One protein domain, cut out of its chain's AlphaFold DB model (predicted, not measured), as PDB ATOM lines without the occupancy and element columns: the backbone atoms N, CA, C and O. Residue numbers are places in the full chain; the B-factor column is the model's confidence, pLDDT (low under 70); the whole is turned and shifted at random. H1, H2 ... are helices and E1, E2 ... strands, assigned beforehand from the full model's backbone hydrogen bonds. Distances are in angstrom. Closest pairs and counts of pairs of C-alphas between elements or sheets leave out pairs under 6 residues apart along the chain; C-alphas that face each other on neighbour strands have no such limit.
ATOM      1  N   ASP A  65     141.447 106.440  86.726       95.69
ATOM      2  CA  ASP A  65     141.821 105.648  85.553       95.69
ATOM      3  C   ASP A  65     140.587 105.414  84.670       95.69
ATOM      4  O   ASP A  65     139.618 104.770  85.078       95.69
ATOM      5  N   ILE A  66     140.619 105.963  83.458       96.12
ATOM      6  CA  ILE A  66     139.541 105.881  82.470       96.12
ATOM      7  C   ILE A  66     139.841 104.883  81.343       96.12
ATOM      8  O   ILE A  66     139.071 104.808  80.388       96.12
ATOM      9  N   THR A  67     140.893 104.066  81.464       95.00
ATOM     10  CA  THR A  67     141.324 103.091  80.438       95.00
ATOM     11  C   THR A  67     140.183 102.188  79.962       95.00
ATOM     12  O   THR A  67     140.041 101.929  78.770       95.00
ATOM     13  N   ASN A  68     139.335 101.731  80.888       95.75
ATOM     14  CA  ASN A  68     138.207 100.849  80.578       95.75
ATOM     15  C   ASN A  68     136.873 101.596  80.450       95.75
ATOM     16  O   ASN A  68     135.826 100.964  80.322       95.75
ATOM     17  N   ALA A  69     136.875 102.931  80.451       96.12
ATOM     18  CA  ALA A  69     135.636 103.696  80.467       96.12
ATOM     19  C   ALA A  69     134.782 103.457  79.215       96.12
ATOM     20  O   ALA A  69     133.561 103.364  79.330       96.12
ATOM     21  N   PHE A  70     135.403 103.324  78.038       94.62
ATOM     22  CA  PHE A  70     134.684 103.027  76.799       94.62
ATOM     23  C   PHE A  70     134.045 101.633  76.787       94.62
ATOM     24  O   PHE A  70     132.831 101.565  76.595       94.62
ATOM     25  N   PRO A  71     134.780 100.520  77.003       94.69
ATOM     26  CA  PRO A  71     134.155  99.200  77.009       94.69
ATOM     27  C   PRO A  71     133.092  99.055  78.106       94.69
ATOM     28  O   PRO A  71     132.063  98.433  77.860       94.69
ATOM     29  N   GLU A  72     133.279  99.674  79.278       96.19
ATOM     30  CA  GLU A  72     132.255  99.717  80.333       96.19
ATOM     31  C   GLU A  72     130.993 100.468  79.879       96.19
ATOM     32  O   GLU A  72     129.877  99.981  80.064       96.19
ATOM     33  N   TRP A  73     131.160 101.635  79.250       96.12
ATOM     34  CA  TRP A  73     130.046 102.413  78.712       96.12
ATOM     35  C   TRP A  73     129.321 101.667  77.587       96.12
ATOM     36  O   TRP A  73     128.093 101.576  77.618       96.12
ATOM     37  N   MET A  74     130.059 101.083  76.641       94.88
ATOM     38  CA  MET A  74     129.496 100.334  75.516       94.88
ATOM     39  C   MET A  74     128.725  99.100  75.998       94.88
ATOM     40  O   MET A  74     127.623  98.828  75.532       94.88
ATOM     41  N   ALA A  75     129.257  98.380  76.991       94.69
ATOM     42  CA  ALA A  75     128.592  97.214  77.566       94.69
ATOM     43  C   ALA A  75     127.255  97.554  78.248       94.69
ATOM     44  O   ALA A  75     126.399  96.670  78.344       94.69
ATOM     45  N   SER A  76     127.087  98.805  78.698       94.56
ATOM     46  CA  SER A  76     125.858  99.314  79.318       94.56
ATOM     47  C   SER A  76     124.795  99.799  78.323       94.56
ATOM     48  O   SER A  76     123.673 100.074  78.743       94.56
ATOM     49  N   GLN A  77     125.120  99.897  77.028       93.50
ATOM     50  CA  GLN A  77     124.156 100.318  76.010       93.50
ATOM     51  C   GLN A  77     123.150  99.202  75.716       93.50
ATOM     52  O   GLN A  77     123.530  98.056  75.472       93.50
ATOM     53  N   GLU A  78     121.863  99.553  75.688       90.62
ATOM     54  CA  GLU A  78     120.774  98.622  75.358       90.62
ATOM     55  C   GLU A  78     120.929  98.053  73.939       90.62
ATOM     56  O   GLU A  78     120.775  96.854  73.725       90.62
ATOM     57  N   TYR A  79     121.329  98.901  72.987       89.88
ATOM     58  CA  TYR A  79     121.480  98.561  71.569       89.88
ATOM     59  C   TYR A  79     122.931  98.262  71.165       89.88
ATOM     60  O   TYR A  79     123.295  98.419  70.002       89.88
ATOM     61  N   ARG A  80     123.783  97.830  72.106       90.94
ATOM     62  CA  ARG A  80     125.222  97.612  71.854       90.94
ATOM     63  C   ARG A  80     125.509  96.715  70.646       90.94
ATOM     64  O   ARG A  80     126.403  97.029  69.872       90.94
ATOM     65  N   ASP A  81     124.746  95.635  70.467       92.94
ATOM     66  CA  ASP A  81     124.971  94.678  69.378       92.94
ATOM     67  C   ASP A  81     124.677  95.338  68.020       92.94
ATOM     68  O   ASP A  81     125.468  95.211  67.088       92.94
ATOM     69  N   ALA A  82     123.619  96.155  67.948       91.81
ATOM     70  CA  ALA A  82     123.290  96.941  66.760       91.81
ATOM     71  C   ALA A  82     124.375  97.981  66.439       91.81
ATOM     72  O   ALA A  82     124.706  98.167  65.273       91.81
ATOM     73  N   TYR A  83     124.998  98.601  67.446       91.50
ATOM     74  CA  TYR A  83     126.129  99.510  67.222       91.50
ATOM     75  C   TYR A  83     127.387  98.803  66.700       91.50
ATOM     76  O   TYR A  83     128.179  99.418  65.990       91.50
ATOM     77  N   PHE A  84     127.596  97.521  67.016       91.50
ATOM     78  CA  PHE A  84     128.681  96.745  66.406       91.50
ATOM     79  C   PHE A  84     128.371  96.346  64.958       91.50
ATOM     80  O   PHE A  84     129.293  96.265  64.146       91.50
ATOM     81  N   GLU A  85     127.097  96.115  64.625       93.75
ATOM     82  CA  GLU A  85     126.650  95.847  63.252       93.75
ATOM     83  C   GLU A  85     126.672  97.111  62.379       93.75
ATOM     84  O   GLU A  85     127.116  97.060  61.230       93.75
ATOM     85  N   CYS A  86     126.242  98.245  62.934       92.62
ATOM     86  CA  CYS A  86     126.184  99.543  62.273       92.62
ATOM     87  C   CYS A  86     126.799 100.645  63.164       92.62
ATOM     88  O   CYS A  86     126.086 101.392  63.838       92.62
ATOM     89  N   PRO A  87     128.138 100.796  63.165       89.50
ATOM     90  CA  PRO A  87     128.810 101.804  63.987       89.50
ATOM     91  C   PRO A  87     128.433 103.251  63.651       89.50
ATOM     92  O   PRO A  87     128.570 104.125  64.499       89.50
ATOM     93  N   GLU A  88     127.945 103.516  62.435       90.19
ATOM     94  CA  GLU A  88     127.509 104.855  62.014       90.19
ATOM     95  C   GLU A  88     126.302 105.380  62.801       90.19
ATOM     96  O   GLU A  88     126.117 106.595  62.879       90.19
ATOM     97  N   ASP A  89     125.532 104.489  63.432       91.00
ATOM     98  CA  ASP A  89     124.400 104.858  64.284       91.00
ATOM     99  C   ASP A  89     124.848 105.435  65.640       91.00
ATOM    100  O   ASP A  89     124.047 106.042  66.354       91.00
ATOM    101  N   LEU A  90     126.129 105.287  66.007       90.31
ATOM    102  CA  LEU A  90     126.698 105.957  67.175       90.31
ATOM    103  C   LEU A  90     126.878 107.452  66.892       90.31
ATOM    104  O   LEU A  90     127.606 107.865  65.984       90.31
ATOM    105  N   ALA A  91     126.276 108.288  67.735       89.81
ATOM    106  CA  ALA A  91     126.337 109.737  67.591       89.81
ATOM    107  C   ALA A  91     127.788 110.258  67.583       89.81
ATOM    108  O   ALA A  91     128.506 110.174  68.583       89.81
ATOM    109  N   GLY A  92     128.201 110.861  66.464       88.12
ATOM    110  CA  GLY A  92     129.546 111.412  66.269       88.12
ATOM    111  C   GLY A  92     130.603 110.393  65.817       88.12
ATOM    112  O   GLY A  92     131.777 110.735  65.678       88.12
ATOM    113  N   TYR A  93     130.207 109.159  65.490       89.38
ATOM    114  CA  TYR A  93     131.111 108.169  64.895       89.38
ATOM    115  C   TYR A  93     131.774 108.679  63.607       89.38
ATOM    116  O   TYR A  93     132.985 108.552  63.436       89.38
ATOM    117  N   GLN A  94     131.010 109.349  62.740       86.50
ATOM    118  CA  GLN A  94     131.504 109.901  61.470       86.50
ATOM    119  C   GLN A  94     132.579 110.986  61.645       86.50
ATOM    120  O   GLN A  94     133.394 111.197  60.748       86.50
ATOM    121  N   THR A  95     132.603 111.670  62.792       87.75
ATOM    122  CA  THR A  95     133.603 112.694  63.121       87.75
ATOM    123  C   THR A  95     134.748 112.146  63.973       87.75
ATOM    124  O   THR A  95     135.668 112.891  64.298       87.75
ATOM    125  N   GLY A  96     134.721 110.852  64.322       85.44
ATOM    126  CA  GLY A  96     135.686 110.221  65.226       85.44
ATOM    127  C   GLY A  96     135.487 110.589  66.700       85.44
ATOM    128  O   GLY A  96     136.333 110.271  67.533       85.44
ATOM    129  N   GLU A  97     134.374 111.239  67.035       87.38
ATOM    130  CA  GLU A  97     134.068 111.748  68.368       87.38
ATOM    131  C   GLU A  97     132.733 111.163  68.821       87.38
ATOM    132  O   GLU A  97     131.689 111.780  68.626       87.38
ATOM    133  N   ILE A  98     132.747 109.968  69.422       91.69
ATOM    134  CA  ILE A  98     131.529 109.343  69.964       91.69
ATOM    135  C   ILE A  98     130.998 110.230  71.103       91.69
ATOM    136  O   ILE A  98     131.418 110.142  72.258       91.69
ATOM    137  N   SER A  99     130.103 111.141  70.746       92.00
ATOM    138  CA  SER A  99     129.722 112.306  71.545       92.00
ATOM    139  C   SER A  99     128.927 111.929  72.793       92.00
ATOM    140  O   SER A  99     129.130 112.512  73.857       92.00
ATOM    141  N   GLU A 100     128.095 110.893  72.696       92.38
ATOM    142  CA  GLU A 100     127.381 110.314  73.836       92.38
ATOM    143  C   GLU A 100     128.343 109.701  74.855       92.38
ATOM    144  O   GLU A 100     128.199 109.931  76.059       92.38
ATOM    145  N   PHE A 101     129.369 108.984  74.382       94.12
ATOM    146  CA  PHE A 101     130.417 108.455  75.249       94.12
ATOM    147  C   PHE A 101     131.189 109.588  75.926       94.12
ATOM    148  O   PHE A 101     131.354 109.569  77.145       94.12
ATOM    149  N   ALA A 102     131.617 110.600  75.167       94.19
ATOM    150  CA  ALA A 102     132.341 111.744  75.714       94.19
ATOM    151  C   ALA A 102     131.516 112.473  76.790       94.19
ATOM    152  O   ALA A 102     132.020 112.747  77.881       94.19
ATOM    153  N   ALA A 103     130.229 112.722  76.531       94.88
ATOM    154  CA  ALA A 103     129.324 113.333  77.500       94.88
ATOM    155  C   ALA A 103     129.164 112.471  78.765       94.88
ATOM    156  O   ALA A 103     129.259 112.987  79.883       94.88
ATOM    157  N   ALA A 104     128.979 111.156  78.608       95.12
ATOM    158  CA  ALA A 104     128.869 110.222  79.726       95.12
ATOM    159  C   ALA A 104     130.164 110.150  80.555       95.12
ATOM    160  O   ALA A 104     130.113 110.147  81.790       95.12
ATOM    161  N   LEU A 105     131.325 110.145  79.894       96.12
ATOM    162  CA  LEU A 105     132.637 110.142  80.535       96.12
ATOM    163  C   LEU A 105     132.864 111.423  81.344       96.12
ATOM    164  O   LEU A 105     133.240 111.343  82.513       96.12
ATOM    165  N   ILE A 106     132.567 112.590  80.764       96.00
ATOM    166  CA  ILE A 106     132.658 113.882  81.457       96.00
ATOM    167  C   ILE A 106     131.772 113.878  82.705       96.00
ATOM    168  O   ILE A 106     132.230 114.254  83.784       96.00
ATOM    169  N   GLN A 107     130.525 113.407  82.599       96.94
ATOM    170  CA  GLN A 107     129.626 113.314  83.753       96.94
ATOM    171  C   GLN A 107     130.156 112.357  84.830       96.94
ATOM    172  O   GLN A 107     130.072 112.668  86.020       96.94
ATOM    173  N   ARG A 108     130.714 111.203  84.443       95.94
ATOM    174  CA  ARG A 108     131.336 110.247  85.374       95.94
ATOM    175  C   ARG A 108     132.511 110.882  86.114       95.94
ATOM    176  O   ARG A 108     132.504 110.876  87.342       95.94
ATOM    177  N   VAL A 109     133.469 111.460  85.390       96.38
ATOM    178  CA  VAL A 109     134.650 112.119  85.973       96.38
ATOM    179  C   VAL A 109     134.225 113.266  86.888       96.38
ATOM    180  O   VAL A 109     134.675 113.340  88.028       96.38
ATOM    181  N   HIS A 110     133.292 114.113  86.444       96.50
ATOM    182  CA  HIS A 110     132.794 115.223  87.251       96.50
ATOM    183  C   HIS A 110     132.157 114.748  88.564       96.50
ATOM    184  O   HIS A 110     132.416 115.339  89.608       96.50
ATOM    185  N   ARG A 111     131.368 113.664  88.548       96.88
ATOM    186  CA  ARG A 111     130.785 113.097  89.778       96.88
ATOM    187  C   ARG A 111     131.849 112.638  90.775       96.88
ATOM    188  O   ARG A 111     131.707 112.953  91.950       96.88
ATOM    189  N   HIS A 112     132.904 111.960  90.319       95.94
ATOM    190  CA  HIS A 112     134.011 111.552  91.195       95.94
ATOM    191  C   HIS A 112     134.736 112.756  91.798       95.94
ATOM    192  O   HIS A 112     134.931 112.821  93.008       95.94
ATOM    193  N   ILE A 113     135.049 113.761  90.976       95.75
ATOM    194  CA  ILE A 113     135.702 114.984  91.451       95.75
ATOM    195  C   ILE A 113     134.829 115.693  92.496       95.75
ATOM    196  O   ILE A 113     135.331 116.063  93.548       95.75
ATOM    197  N   GLN A 114     133.523 115.851  92.256       96.44
ATOM    198  CA  GLN A 114     132.623 116.513  93.211       96.44
ATOM    199  C   GLN A 114     132.451 115.736  94.523       96.44
ATOM    200  O   GLN A 114     132.203 116.344  95.562       96.44
ATOM    201  N   ALA A 115     132.536 114.406  94.479       96.44
ATOM    202  CA  ALA A 115     132.366 113.564  95.656       96.44
ATOM    203  C   ALA A 115     133.627 113.498  96.531       96.44
ATOM    204  O   ALA A 115     133.509 113.396  97.752       96.44
ATOM    205  N   GLU A 116     134.814 113.538  95.920       95.19
ATOM    206  CA  GLU A 116     136.066 113.153  96.586       95.19
ATOM    207  C   GLU A 116     137.108 114.282  96.641       95.19
ATOM    208  O   GLU A 116     137.948 114.292  97.540       95.19
ATOM    209  N   ALA A 117     137.072 115.242  95.709       95.31
ATOM    210  CA  ALA A 117     138.111 116.258  95.591       95.31
ATOM    211  C   ALA A 117     137.802 117.529  96.394       95.31
ATOM    212  O   ALA A 117     136.698 118.072  96.397       95.31
ATOM    213  N   THR A 118     138.846 118.059  97.019       92.12
ATOM    214  CA  THR A 118     138.873 119.366  97.680       92.12
ATOM    215  C   THR A 118     139.742 120.352  96.895       92.12
ATOM    216  O   THR A 118     140.362 120.010  95.887       92.12
ATOM    217  N   VAL A 119     139.843 121.592  97.382       89.62
ATOM    218  CA  VAL A 119     140.740 122.611  96.807       89.62
ATOM    219  C   VAL A 119     142.224 122.236  96.864       89.62
ATOM    220  O   VAL A 119     143.009 122.826  96.128       89.62
ATOM    221  N   ASP A 120     142.597 121.262  97.700       92.00
ATOM    222  CA  ASP A 120     143.964 120.752  97.864       92.00
ATOM    223  C   ASP A 120     144.172 119.379  97.202       92.00
ATOM    224  O   ASP A 120     145.190 118.724  97.426       92.00
ATOM    225  N   THR A 121     143.217 118.926  96.381       95.25
ATOM    226  CA  THR A 121     143.293 117.633  95.692       95.25
ATOM    227  C   THR A 121     143.847 117.770  94.281       95.25
ATOM    228  O   THR A 121     143.347 118.541  93.464       95.25
ATOM    229  N   VAL A 122     144.860 116.964  93.976       95.88
ATOM    230  CA  VAL A 122     145.306 116.686  92.614       95.88
ATOM    231  C   VAL A 122     144.452 115.565  92.054       95.88
ATOM    232  O   VAL A 122     144.454 114.455  92.579       95.88
ATOM    233  N   VAL A 123     143.755 115.854  90.960       96.75
ATOM    234  CA  VAL A 123     143.051 114.837  90.183       96.75
ATOM    235  C   VAL A 123     143.983 114.363  89.076       96.75
ATOM    236  O   VAL A 123     144.243 115.096  88.121       96.75
ATOM    237  N   ALA A 124     144.508 113.154  89.217       96.38
ATOM    238  CA  ALA A 124     145.318 112.506  88.199       96.38
ATOM    239  C   ALA A 124     144.410 111.694  87.276       96.38
ATOM    240  O   ALA A 124     143.726 110.782  87.729       96.38
ATOM    241  N   LEU A 125     144.400 112.025  85.986       95.62
ATOM    242  CA  LEU A 125     143.628 111.306  84.977       95.62
ATOM    243  C   LEU A 125     144.566 110.414  84.158       95.62
ATOM    244  O   LEU A 125     145.545 110.907  83.598       95.62
ATOM    245  N   LEU A 126     144.272 109.116  84.095       94.12
ATOM    246  CA  LEU A 126     145.077 108.106  83.404       94.12
ATOM    247  C   LEU A 126     144.237 107.359  82.360       94.12
ATOM    248  O   LEU A 126     143.053 107.126  82.585       94.12
ATOM    249  N   GLY A 127     144.852 106.949  81.246       89.00
ATOM    250  CA  GLY A 127     144.172 106.189  80.187       89.00
ATOM    251  C   GLY A 127     143.421 107.049  79.165       89.00
ATOM    252  O   GLY A 127     142.398 106.604  78.651       89.00
ATOM    253  N   VAL A 128     143.907 108.274  78.925       79.88
ATOM    254  CA  VAL A 128     143.413 109.214  77.900       79.88
ATOM    255  C   VAL A 128     143.957 108.851  76.521       79.88
ATOM    256  O   VAL A 128     145.155 108.489  76.448       79.88
TER     257      VAL A 128
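What this domain is: This is residues 65 to 128 of the 128 residues of an uncharacterized protein of mine drainage metagenome (UniProt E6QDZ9). Going along the printed part, two short helices, H1 and H2, stand about perpendicular to each other; a looping link, residues 86 to 98, then leads into one long helix, H3, and the strand E1 folds back along the far end of H3. H1 packs on the first part of H3, while the turn at residues 114 to 120 sticks out. The 64 printed residues hold three named helices and one named strand, in the order H1, H2, H3, E1, mostly helix. The whole is loose, with a radius of gyration of the C-alphas of 14.1 A, and is a rod spanning 46 by 22 by 17 A.

How they stand to each other: Start at H1, residues 69 to 75, and go on to H2, residues 80 to 85: they are close but not clearly touching, their closest C-alphas, of Met 74 and Arg 80, 6.3 A apart, and their lines are about perpendicular at 86 degrees. Next find H3, residues 99 to 116, which touches H1 with residues 101 to 105 alone; the closest C-alphas are those of Trp 73 and Phe 101, 7.0 A apart. H1 and H3 run opposite ways at a steep tilt of 59 degrees. H2 and H3 are apart. Look last at E1, residues 121 to 126, which pairs with no named strand; its closest C-alpha to H3 is that of Val 123, 7.5 A from that of Ile 113. E1 is apart from H1 and H2. In H1, H2 and H3 every O i to N i+4 pair is within hydrogen-bond range.

Where its parts are: Find C-alpha 69 at (135.636, 103.696, 80.467), where H1 begins. H3 runs 25.8 A from C-alpha 99 at (129.722, 112.306, 71.545) to C-alpha 116; E1 runs 15.7 A to C-alpha 126 at (145.077, 108.106, 83.404).

The domain as a whole: The C-alphas farthest apart, of Glu 85 and Asp 120, are 46.0 A apart. The link from H2 to H3 is long; the other two are tight. The printed part has no cut, and no printed residue is under 70 in pLDDT.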